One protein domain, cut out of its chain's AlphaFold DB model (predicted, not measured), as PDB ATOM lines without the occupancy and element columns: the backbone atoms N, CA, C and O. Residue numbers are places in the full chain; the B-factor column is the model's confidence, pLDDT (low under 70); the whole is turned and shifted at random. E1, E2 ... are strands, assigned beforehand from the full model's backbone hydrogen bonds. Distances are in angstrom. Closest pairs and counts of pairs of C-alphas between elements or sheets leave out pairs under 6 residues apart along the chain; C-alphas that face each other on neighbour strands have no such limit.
ATOM      1  N   VAL A   2     181.780 165.332 192.360       70.19
ATOM      2  CA  VAL A   2     181.530 163.900 192.577       70.19
ATOM      3  C   VAL A   2     180.044 163.681 192.307       70.19
ATOM      4  O   VAL A   2     179.217 164.320 192.951       70.19
ATOM      5  N   SER A   3     179.708 162.855 191.318       81.75
ATOM      6  CA  SER A   3     178.322 162.448 191.079       81.75
ATOM      7  C   SER A   3     178.004 161.298 192.029       81.75
ATOM      8  O   SER A   3     178.632 160.246 191.932       81.75
ATOM      9  N   GLY A   4     177.063 161.498 192.951       88.25
ATOM     10  CA  GLY A   4     176.466 160.401 193.714       88.25
ATOM     11  C   GLY A   4     175.450 159.650 192.853       88.25
ATOM     12  O   GLY A   4     174.846 160.245 191.960       88.25
ATOM     13  N   VAL A   5     175.278 158.352 193.096       91.56
ATOM     14  CA  VAL A   5     174.232 157.533 192.465       91.56
ATOM     15  C   VAL A   5     173.514 156.782 193.579       91.56
ATOM     16  O   VAL A   5     174.150 156.033 194.314       91.56
ATOM     17  N   ALA A   6     172.205 156.982 193.699       92.00
ATOM     18  CA  ALA A   6     171.334 156.194 194.567       92.00
ATOM     19  C   ALA A   6     170.499 155.245 193.698       92.00
ATOM     20  O   ALA A   6     169.998 155.659 192.650       92.00
ATOM     21  N   SER A   7     170.373 153.982 194.101       93.38
ATOM     22  CA  SER A   7     169.679 152.948 193.322       93.38
ATOM     23  C   SER A   7     168.854 152.045 194.233       93.38
ATOM     24  O   SER A   7     169.380 151.535 195.211       93.38
ATOM     25  N   LEU A   8     167.584 151.820 193.899       93.50
ATOM     26  CA  LEU A   8     166.683 150.896 194.597       93.50
ATOM     27  C   LEU A   8     166.620 149.567 193.834       93.50
ATOM     28  O   LEU A   8     166.324 149.583 192.639       93.50
ATOM     29  N   GLU A   9     166.869 148.440 194.504       94.94
ATOM     30  CA  GLU A   9     166.777 147.102 193.906       94.94
ATOM     31  C   GLU A   9     165.782 146.240 194.694       94.94
ATOM     32  O   GLU A   9     166.023 145.863 195.838       94.94
ATOM     33  N   ILE A  10     164.651 145.908 194.071       93.19
ATOM     34  CA  ILE A  10     163.604 145.076 194.678       93.19
ATOM     35  C   ILE A  10     163.746 143.652 194.137       93.19
ATOM     36  O   ILE A  10     163.548 143.422 192.939       93.19
ATOM     37  N   PHE A  11     164.093 142.693 194.997       93.62
ATOM     38  CA  PHE A  11     164.135 141.282 194.617       93.62
ATOM     39  C   PHE A  11     162.776 140.644 194.866       93.62
ATOM     40  O   PHE A  11     162.096 140.972 195.828       93.62
ATOM     41  N   SER A  12     162.378 139.722 193.986       91.12
ATOM     42  CA  SER A  12     161.128 138.967 194.149       91.12
ATOM     43  C   SER A  12     159.877 139.857 194.272       91.12
ATOM     44  O   SER A  12     158.971 139.528 195.029       91.12
ATOM     45  N   ALA A  13     159.823 140.962 193.509       90.94
ATOM     46  CA  ALA A  13     158.724 141.926 193.566       90.94
ATOM     47  C   ALA A  13     157.346 141.249 193.421       90.94
ATOM     48  O   ALA A  13     157.051 140.581 192.423       90.94
ATOM     49  N   SER A  14     156.512 141.458 194.427       92.62
ATOM     50  CA  SER A  14     155.144 140.982 194.572       92.62
ATOM     51  C   SER A  14     154.146 142.109 194.293       92.62
ATOM     52  O   SER A  14     154.519 143.267 194.091       92.62
ATOM     53  N   THR A  15     152.848 141.801 194.292       93.31
ATOM     54  CA  THR A  15     151.791 142.825 194.210       93.31
ATOM     55  C   THR A  15     151.763 143.754 195.424       93.31
ATOM     56  O   THR A  15     151.238 144.855 195.310       93.31
ATOM     57  N   GLN A  16     152.326 143.336 196.564       92.62
ATOM     58  CA  GLN A  16     152.422 144.166 197.770       92.62
ATOM     59  C   GLN A  16     153.503 145.248 197.643       92.62
ATOM     60  O   GLN A  16     153.401 146.283 198.286       92.62
ATOM     61  N   ASP A  17     154.484 145.046 196.757       94.56
ATOM     62  CA  ASP A  17     155.534 146.030 196.472       94.56
ATOM     63  C   ASP A  17     155.070 147.116 195.484       94.56
ATOM     64  O   ASP A  17     155.829 148.033 195.160       94.56
ATOM     65  N   SER A  18     153.834 147.026 194.976       95.06
ATOM     66  CA  SER A  18     153.220 148.113 194.213       95.06
ATOM     67  C   SER A  18     152.999 149.320 195.115       95.06
ATOM     68  O   SER A  18     152.319 149.214 196.130       95.06
ATOM     69  N   GLY A  19     153.504 150.483 194.716       96.69
ATOM     70  CA  GLY A  19     153.388 151.693 195.522       96.69
ATOM     71  C   GLY A  19     154.114 152.889 194.922       96.69
ATOM     72  O   GLY A  19     154.758 152.809 193.867       96.69
ATOM     73  N   ARG A  20     153.992 154.037 195.588       96.56
ATOM     74  CA  ARG A  20     154.766 155.243 195.288       96.56
ATOM     75  C   ARG A  20     156.020 155.251 196.157       96.56
ATOM     76  O   ARG A  20     155.939 155.377 197.373       96.56
ATOM     77  N   TYR A  21     157.175 155.188 195.517       97.06
ATOM     78  CA  TYR A  21     158.479 155.287 196.155       97.06
ATOM     79  C   TYR A  21     158.982 156.722 196.033       97.06
ATOM     80  O   TYR A  21     158.923 157.311 194.950       97.06
ATOM     81  N   SER A  22     159.490 157.293 197.120       96.06
ATOM     82  CA  SER A  22     160.150 158.600 197.100       96.06
ATOM     83  C   SER A  22     161.551 158.523 197.687       96.06
ATOM     84  O   SER A  22     161.782 157.903 198.726       96.06
ATOM     85  N   VAL A  23     162.490 159.169 197.000       96.50
ATOM     86  CA  VAL A  23     163.890 159.290 197.400       96.50
ATOM     87  C   VAL A  23     164.142 160.737 197.761       96.50
ATOM     88  O   VAL A  23     164.026 161.613 196.902       96.50
ATOM     89  N   ARG A  24     164.506 160.977 199.020       96.44
ATOM     90  CA  ARG A  24     164.894 162.300 199.515       96.44
ATOM     91  C   ARG A  24     166.389 162.330 199.762       96.44
ATOM     92  O   ARG A  24     166.916 161.514 200.521       96.44
ATOM     93  N   VAL A  25     167.073 163.273 199.125       95.94
ATOM     94  CA  VAL A  25     168.513 163.489 199.281       95.94
ATOM     95  C   VAL A  25     168.730 164.864 199.890       95.94
ATOM     96  O   VAL A  25     168.331 165.872 199.312       95.94
ATOM     97  N   LYS A  26     169.399 164.917 201.042       95.69
ATOM     98  CA  LYS A  26     169.704 166.154 201.764       95.69
ATOM     99  C   LYS A  26     171.207 166.295 201.954       95.69
ATOM    100  O   LYS A  26     171.858 165.386 202.459       95.69
ATOM    101  N   ASN A  27     171.762 167.440 201.583       94.50
ATOM    102  CA  ASN A  27     173.152 167.804 201.850       94.50
ATOM    103  C   ASN A  27     173.229 169.228 202.426       94.50
ATOM    104  O   ASN A  27     172.218 169.919 202.558       94.50
ATOM    105  N   ALA A  28     174.436 169.698 202.746       94.19
ATOM    106  CA  ALA A  28     174.647 171.051 203.272       94.19
ATOM    107  C   ALA A  28     174.186 172.181 202.322       94.19
ATOM    108  O   ALA A  28     174.028 173.323 202.749       94.19
ATOM    109  N   LYS A  29     173.983 171.884 201.032       93.56
ATOM    110  CA  LYS A  29     173.608 172.853 199.991       93.56
ATOM    111  C   LYS A  29     172.112 172.876 199.696       93.56
ATOM    112  O   LYS A  29     171.650 173.837 199.087       93.56
ATOM    113  N   GLY A  30     171.369 171.848 200.090       96.00
ATOM    114  CA  GLY A  30     169.946 171.755 199.811       96.00
ATOM    115  C   GLY A  30     169.385 170.350 199.967       96.00
ATOM    116  O   GLY A  30     170.065 169.410 200.379       96.00
ATOM    117  N   GLU A  31     168.111 170.240 199.626       96.25
ATOM    118  CA  GLU A  31     167.332 169.013 199.657       96.25
ATOM    119  C   GLU A  31     166.644 168.849 198.301       96.25
ATOM    120  O   GLU A  31     166.190 169.839 197.724       96.25
ATOM    121  N   ASP A  32     166.620 167.625 197.788       96.75
ATOM    122  CA  ASP A  32     165.930 167.259 196.554       96.75
ATOM    123  C   ASP A  32     165.121 165.977 196.775       96.75
ATOM    124  O   ASP A  32     165.532 165.093 197.535       96.75
ATOM    125  N   GLU A  33     163.965 165.881 196.122       96.00
ATOM    126  CA  GLU A  33     163.055 164.742 196.230       96.00
ATOM    127  C   GLU A  33     162.627 164.281 194.838       96.00
ATOM    128  O   GLU A  33     162.118 165.056 194.032       96.00
ATOM    129  N   THR A  34     162.793 162.989 194.563       96.81
ATOM    130  CA  THR A  34     162.273 162.352 193.347       96.81
ATOM    131  C   THR A  34     161.320 161.233 193.730       96.81
ATOM    132  O   THR A  34     161.596 160.467 194.650       96.81
ATOM    133  N   GLN A  35     160.203 161.120 193.013       96.56
ATOM    134  CA  GLN A  35     159.197 160.086 193.244       96.56
ATOM    135  C   GLN A  35     159.038 159.205 192.004       96.56
ATOM    136  O   GLN A  35     159.040 159.709 190.879       96.56
ATOM    137  N   CYS A  36     158.862 157.901 192.199       96.19
ATOM    138  CA  CYS A  36     158.481 156.963 191.149       96.19
ATOM    139  C   CYS A  36     157.318 156.082 191.617       96.19
ATOM    140  O   CYS A  36     157.171 155.780 192.798       96.19
ATOM    141  N   LYS A  37     156.448 155.692 190.684       95.31
ATOM    142  CA  LYS A  37     155.345 154.765 190.949       95.31
ATOM    143  C   LYS A  37     155.716 153.405 190.378       95.31
ATOM    144  O   LYS A  37     155.988 153.304 189.181       95.31
ATOM    145  N   LEU A  38     155.735 152.386 191.226       94.94
ATOM    146  CA  LEU A  38     155.929 151.007 190.815       94.94
ATOM    147  C   LEU A  38     154.567 150.322 190.781       94.94
ATOM    148  O   LEU A  38     153.917 150.186 191.811       94.94
ATOM    149  N   ASP A  39     154.151 149.893 189.595       93.44
ATOM    150  CA  ASP A  39     152.938 149.103 189.404       93.44
ATOM    151  C   ASP A  39     153.349 147.664 189.049       93.44
ATOM    152  O   ASP A  39     153.696 147.359 187.901       93.44
ATOM    153  N   SER A  40     153.338 146.765 190.034       89.12
ATOM    154  CA  SER A  40     153.504 145.327 189.821       89.12
ATOM    155  C   SER A  40     152.150 144.715 189.461       89.12
ATOM    156  O   SER A  40     151.327 144.353 190.299       89.12
ATOM    157  N   ALA A  41     151.893 144.592 188.160       85.38
ATOM    158  CA  ALA A  41     150.743 143.834 187.694       85.38
ATOM    159  C   ALA A  41     150.977 142.354 188.022       85.38
ATOM    160  O   ALA A  41     151.810 141.692 187.393       85.38
ATOM    161  N   GLY A  42     150.238 141.847 189.012       79.38
ATOM    162  CA  GLY A  42     150.126 140.422 189.290       79.38
ATOM    163  C   GLY A  42     149.636 139.726 188.029       79.38
ATOM    164  O   GLY A  42     148.447 139.722 187.720       79.38
ATOM    165  N   SER A  43     150.569 139.197 187.245       65.31
ATOM    166  CA  SER A  43     150.246 138.393 186.079       65.31
ATOM    167  C   SER A  43     149.618 137.112 186.605       65.31
ATOM    168  O   SER A  43     150.328 136.223 187.074       65.31
ATOM    169  N   GLY A  44     148.283 137.046 186.579       68.44
ATOM    170  CA  GLY A  44     147.456 135.937 187.073       68.44
ATOM    171  C   GLY A  44     147.670 134.594 186.360       68.44
ATOM    172  O   GLY A  44     146.802 133.731 186.380       68.44
ATOM    173  N   GLY A  45     148.815 134.398 185.716       58.34
ATOM    174  CA  GLY A  45     149.206 133.173 185.050       58.34
ATOM    175  C   GLY A  45     150.477 133.411 184.247       58.34
ATOM    176  O   GLY A  45     150.427 133.944 183.147       58.34
ATOM    177  N   SER A  46     151.614 132.959 184.780       51.03
ATOM    178  CA  SER A  46     152.892 132.862 184.062       51.03
ATOM    179  C   SER A  46     153.553 134.204 183.685       51.03
ATOM    180  O   SER A  46     153.563 134.634 182.533       51.03
ATOM    181  N   GLY A  47     154.195 134.841 184.673       51.44
ATOM    182  CA  GLY A  47     155.265 135.826 184.461       51.44
ATOM    183  C   GLY A  47     154.855 137.280 184.692       51.44
ATOM    184  O   GLY A  47     154.074 137.840 183.926       51.44
ATOM    185  N   VAL A  48     155.415 137.899 185.736       50.56
ATOM    186  CA  VAL A  48     155.301 139.337 186.032       50.56
ATOM    187  C   VAL A  48     155.786 140.135 184.817       50.56
ATOM    188  O   VAL A  48     156.934 139.995 184.395       50.56
ATOM    189  N   ARG A  49     154.913 140.960 184.227       54.56
ATOM    190  CA  ARG A  49     155.296 141.922 183.184       54.56
ATOM    191  C   ARG A  49     155.415 143.297 183.821       54.56
ATOM    192  O   ARG A  49     154.415 143.876 184.230       54.56
ATOM    193  N   PHE A  50     156.633 143.821 183.874       52.56
ATOM    194  CA  PHE A  50     156.882 145.198 184.288       52.56
ATOM    195  C   PHE A  50     156.397 146.151 183.189       52.56
ATOM    196  O   PHE A  50     156.880 146.095 182.057       52.56
ATOM    197  N   LYS A  51     155.426 147.013 183.511       55.22
ATOM    198  CA  LYS A  51     154.977 148.102 182.634       55.22
ATOM    199  C   LYS A  51     155.556 149.413 183.157       55.22
ATOM    200  O   LYS A  51     154.962 150.073 184.003       55.22
ATOM    201  N   GLU A  52     156.731 149.773 182.656       46.72
ATOM    202  CA  GLU A  52     157.424 151.004 183.034       46.72
ATOM    203  C   GLU A  52     156.638 152.219 182.506       46.72
ATOM    204  O   GLU A  52     156.684 152.558 181.325       46.72
ATOM    205  N   SER A  53     155.841 152.835 183.381       43.12
ATOM    206  CA  SER A  53     155.027 154.013 183.069       43.12
ATOM    207  C   SER A  53     155.664 155.226 183.741       43.12
ATOM    208  O   SER A  53     155.235 155.652 184.807       43.12
ATOM    209  N   MET A  54     156.730 155.772 183.154       39.28
ATOM    210  CA  MET A  54     157.304 157.033 183.633       39.28
ATOM    211  C   MET A  54     156.412 158.199 183.183       39.28
ATOM    212  O   MET A  54     156.583 158.735 182.089       39.28
ATOM    213  N   GLY A 138     172.569 163.042 203.826       87.44
ATOM    214  CA  GLY A 138     171.473 162.169 204.243       87.44
ATOM    215  C   GLY A 138     170.672 161.666 203.041       87.44
ATOM    216  O   GLY A 138     170.280 162.458 202.187       87.44
ATOM    217  N   ILE A 139     170.407 160.359 202.988       86.62
ATOM    218  CA  ILE A 139     169.484 159.739 202.026       86.62
ATOM    219  C   ILE A 139     168.382 159.053 202.828       86.62
ATOM    220  O   ILE A 139     168.689 158.238 203.698       86.62
ATOM    221  N   ALA A 140     167.127 159.373 202.527       91.44
ATOM    222  CA  ALA A 140     165.951 158.738 203.113       91.44
ATOM    223  C   ALA A 140     165.078 158.116 202.014       91.44
ATOM    224  O   ALA A 140     164.926 158.685 200.929       91.44
ATOM    225  N   TRP A 141     164.526 156.941 202.315       88.81
ATOM    226  CA  TRP A 141     163.625 156.188 201.448       88.81
ATOM    227  C   TRP A 141     162.252 156.126 202.109       88.81
ATOM    228  O   TRP A 141     162.163 155.703 203.263       88.81
ATOM    229  N   ASP A 142     161.204 156.503 201.377       89.69
ATOM    230  CA  ASP A 142     159.818 156.378 201.831       89.69
ATOM    231  C   ASP A 142     159.005 155.538 200.821       89.69
ATOM    232  O   ASP A 142     159.163 155.690 199.603       89.69
ATOM    233  N   LEU A 143     158.127 154.666 201.329       86.25
ATOM    234  CA  LEU A 143     157.136 153.894 200.573       86.25
ATOM    235  C   LEU A 143     155.737 154.387 200.958       86.25
ATOM    236  O   LEU A 143     155.360 154.365 202.129       86.25
ATOM    237  N   ASP A 144     154.988 154.893 199.981       86.56
ATOM    238  CA  ASP A 144     153.650 155.472 200.157       86.56
ATOM    239  C   ASP A 144     153.588 156.558 201.245       86.56
ATOM    240  O   ASP A 144     152.625 156.681 202.005       86.56
ATOM    241  N   GLY A 145     154.648 157.368 201.326       82.69
ATOM    242  CA  GLY A 145     154.772 158.453 202.302       82.69
ATOM    243  C   GLY A 145     155.082 157.992 203.728       82.69
ATOM    244  O   GLY A 145     155.094 158.825 204.637       82.69
ATOM    245  N   LYS A 146     155.345 156.699 203.938       86.56
ATOM    246  CA  LYS A 146     155.863 156.156 205.197       86.56
ATOM    247  C   LYS A 146     157.362 155.900 205.062       86.56
ATOM    248  O   LYS A 146     157.774 155.388 204.021       86.56
ATOM    249  N   PRO A 147     158.178 156.206 206.085       83.25
ATOM    250  CA  PRO A 147     159.590 155.852 206.046       83.25
ATOM    251  C   PRO A 147     159.717 154.349 205.830       83.25
ATOM    252  O   PRO A 147     159.042 153.577 206.513       83.25
ATOM    253  N   ALA A 148     160.555 153.940 204.877       74.12
ATOM    254  CA  ALA A 148     160.868 152.537 204.655       74.12
ATOM    255  C   ALA A 148     161.603 152.026 205.901       74.12
ATOM    256  O   ALA A 148     162.813 152.209 206.056       74.12
ATOM    257  N   GLN A 149     160.848 151.475 206.848       71.38
ATOM    258  CA  GLN A 149     161.399 150.904 208.062       71.38
ATOM    259  C   GLN A 149     161.929 149.518 207.728       71.38
ATOM    260  O   GLN A 149     161.210 148.680 207.192       71.38
ATOM    261  N   ALA A 150     163.201 149.286 208.045       57.72
ATOM    262  CA  ALA A 150     163.750 147.944 208.100       57.72
ATOM    263  C   ALA A 150     163.109 147.215 209.290       57.72
ATOM    264  O   ALA A 150     163.689 147.166 210.371       57.72
ATOM    265  N   GLU A 151     161.878 146.727 209.131       54.22
ATOM    266  CA  GLU A 151     161.357 145.710 210.043       54.22
ATOM    267  C   GLU A 151     162.247 144.465 209.910       54.22
ATOM    268  O   GLU A 151     162.684 144.130 208.802       54.22
ATOM    269  N   GLU A 152     162.591 143.844 211.046       42.34
ATOM    270  CA  GLU A 152     163.548 142.734 211.146       42.34
ATOM    271  C   GLU A 152     163.228 141.624 210.127       42.34
ATOM    272  O   GLU A 152     162.384 140.765 210.361       42.34
ATOM    273  N   GLY A 153     163.925 141.638 208.985       53.84
ATOM    274  CA  GLY A 153     163.936 140.547 208.007       53.84
ATOM    275  C   GLY A 153     163.458 140.871 206.587       53.84
ATOM    276  O   GLY A 153     163.830 140.124 205.687       53.84
ATOM    277  N   ALA A 154     162.714 141.958 206.346       62.91
ATOM    278  CA  ALA A 154     162.076 142.198 205.035       62.91
ATOM    279  C   ALA A 154     162.765 143.259 204.155       62.91
ATOM    280  O   ALA A 154     162.571 143.289 202.941       62.91
ATOM    281  N   LEU A 155     163.570 144.145 204.748       69.81
ATOM    282  CA  LEU A 155     164.175 145.302 204.078       69.81
ATOM    283  C   LEU A 155     165.623 145.483 204.565       69.81
ATOM    284  O   LEU A 155     165.871 145.672 205.754       69.81
ATOM    285  N   GLU A 156     166.594 145.449 203.654       80.88
ATOM    286  CA  GLU A 156     168.013 145.687 203.932       80.88
ATOM    287  C   GLU A 156     168.478 146.970 203.234       80.88
ATOM    288  O   GLU A 156     168.542 147.054 202.010       80.88
ATOM    289  N   ILE A 157     168.862 147.980 204.014       77.31
ATOM    290  CA  ILE A 157     169.435 149.219 203.481       77.31
ATOM    291  C   ILE A 157     170.955 149.126 203.546       77.31
ATOM    292  O   ILE A 157     171.545 149.134 204.625       77.31
ATOM    293  N   ARG A 158     171.611 149.083 202.388       82.75
ATOM    294  CA  ARG A 158     173.069 149.128 202.274       82.75
ATOM    295  C   ARG A 158     173.526 150.507 201.844       82.75
ATOM    296  O   ARG A 158     173.205 150.974 200.757       82.75
ATOM    297  N   THR A 159     174.347 151.136 202.668       76.69
ATOM    298  CA  THR A 159     175.041 152.378 202.327       76.69
ATOM    299  C   THR A 159     176.532 152.070 202.217       76.69
ATOM    300  O   THR A 159     177.146 151.523 203.132       76.69
ATOM    301  N   SER A 160     177.137 152.346 201.060       73.50
ATOM    302  CA  SER A 160     178.566 152.107 200.828       73.50
ATOM    303  C   SER A 160     179.193 153.283 200.093       73.50
ATOM    304  O   SER A 160     179.158 153.360 198.865       73.50
ATOM    305  N   GLY A 161     179.776 154.221 200.841       81.38
ATOM    306  CA  GLY A 161     180.242 155.474 200.251       81.38
ATOM    307  C   GLY A 161     179.090 156.181 199.520       81.38
ATOM    308  O   GLY A 161     177.993 156.268 200.051       81.38
ATOM    309  N   THR A 162     179.297 156.624 198.282       74.31
ATOM    310  CA  THR A 162     178.344 157.389 197.452       74.31
ATOM    311  C   THR A 162     177.113 156.649 196.979       74.31
ATOM    312  O   THR A 162     176.296 157.264 196.295       74.31
ATOM    313  N   SER A 163     176.984 155.364 197.291       72.62
ATOM    314  CA  SER A 163     175.811 154.585 196.930       72.62
ATOM    315  C   SER A 163     175.001 154.223 198.163       72.62
ATOM    316  O   SER A 163     175.525 153.672 199.131       72.62
ATOM    317  N   SER A 164     173.706 154.503 198.091       81.62
ATOM    318  CA  SER A 164     172.696 153.924 198.968       81.62
ATOM    319  C   SER A 164     171.830 153.011 198.118       81.62
ATOM    320  O   SER A 164     171.367 153.422 197.049       81.62
ATOM    321  N   SER A 165     171.661 151.780 198.582       80.50
ATOM    322  CA  SER A 165     170.801 150.779 197.979       80.50
ATOM    323  C   SER A 165     169.864 150.197 199.015       80.50
ATOM    324  O   SER A 165     170.312 149.736 200.060       80.50
ATOM    325  N   LEU A 166     168.574 150.210 198.709       79.81
ATOM    326  CA  LEU A 166     167.548 149.510 199.466       79.81
ATOM    327  C   LEU A 166     167.287 148.176 198.757       79.81
ATOM    328  O   LEU A 166     167.056 148.164 197.548       79.81
ATOM    329  N   LEU A 167     167.403 147.077 199.499       79.69
ATOM    330  CA  LEU A 167     167.179 145.708 199.049       79.69
ATOM    331  C   LEU A 167     165.953 145.162 199.776       79.69
ATOM    332  O   LEU A 167     165.869 145.275 200.995       79.69
ATOM    333  N   LEU A 168     165.025 144.551 199.048       77.25
ATOM    334  CA  LEU A 168     163.895 143.828 199.636       77.25
ATOM    335  C   LEU A 168     164.179 142.325 199.534       77.25
ATOM    336  O   LEU A 168     164.006 141.762 198.448       77.25
ATOM    337  N   PRO A 169     164.724 141.674 200.579       55.84
ATOM    338  CA  PRO A 169     164.847 140.223 200.611       55.84
ATOM    339  C   PRO A 169     163.472 139.561 200.763       55.84
ATOM    340  O   PRO A 169     162.790 139.781 201.751       55.84
ATOM    341  N   ASP A 170     163.118 138.738 199.771       46.44
ATOM    342  CA  ASP A 170     162.058 137.720 199.782       46.44
ATOM    343  C   ASP A 170     160.770 138.104 200.549       46.44
ATOM    344  O   ASP A 170     160.642 137.856 201.745       46.44
ATOM    345  N   ALA A 171     159.759 138.611 199.830       43.19
ATOM    346  CA  ALA A 171     158.393 138.693 200.347       43.19
ATOM    347  C   ALA A 171     157.922 137.288 200.770       43.19
ATOM    348  O   ALA A 171     157.744 136.396 199.931       43.19
TER     349      ALA A 171
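AT A GLANCE: This is residues 2 to 54 and 138 to 171 of the 506 residues of an uncharacterized protein of Macrostomum lignano (UniProt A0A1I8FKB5). Two small three-stranded sheets, E3 E2 E4 and E1 E6 E5, stand only partly face to face with few contacts, like a loose, offset sandwich whose strands run roughly along the long axis. Residues 39 to 54 reach out past one end and fold back, and residues 144 to 155 pass from one sheet to the other. The printed part has 87 residues, with no named helix and six strands, E1 to E6 in chain order; it is all strand, though only 39 residues are in named elements. The order E3 E2 E4 is antiparallel, E1 E6 E5 mixed. The whole is only just compact, close to loose, with a radius of gyration of the C-alphas of 14.2 A and spans of 49 by 31 by 24 A.

HOW THE PARTS SIT: Start at inner strand E2, residues 19 to 27. It forms an antiparallel hairpin with E3, residues 30 to 38; look at N 23 and O 34, 2.8 A apart. On E2's other side is antiparallel E4, residues 138 to 143, with N 24 and O 140 at 3.0 A. In the other sheet, E6, residues 163 to 168, forms an antiparallel hairpin with E5, residues 156 to 160, with N 158 and O 165 at 2.7 A. E1, residues 7 to 10, is parallel to E6, with N 9 and O 166 at 3.1 A. Between the sheets, the closest C-alphas of E4 and E6 are those of Ile 139 and Ser 164, 7.3 A apart; E1 and E3 are apart.

IN THESE COORDINATES: Find C-alpha 7 at (169.679, 152.948, 193.322), where E1 begins. E2 spans 26.3 A, E3 26.6 A and E4 17.0 A. E6 runs 16.3 A to C-alpha 168 at (163.895, 143.828, 199.636).

THE WHOLE: The farthest C-alphas, Ala 28 and Gly 45, are 49.1 A apart. Residues 55 to 137 are not printed; C-alphas 54 and 138 are 25.5 A apart. The link from E4 to E5 is long. Look for pLDDT under 70 at residues 43 to 54, 150 to 155 and 169 to 171.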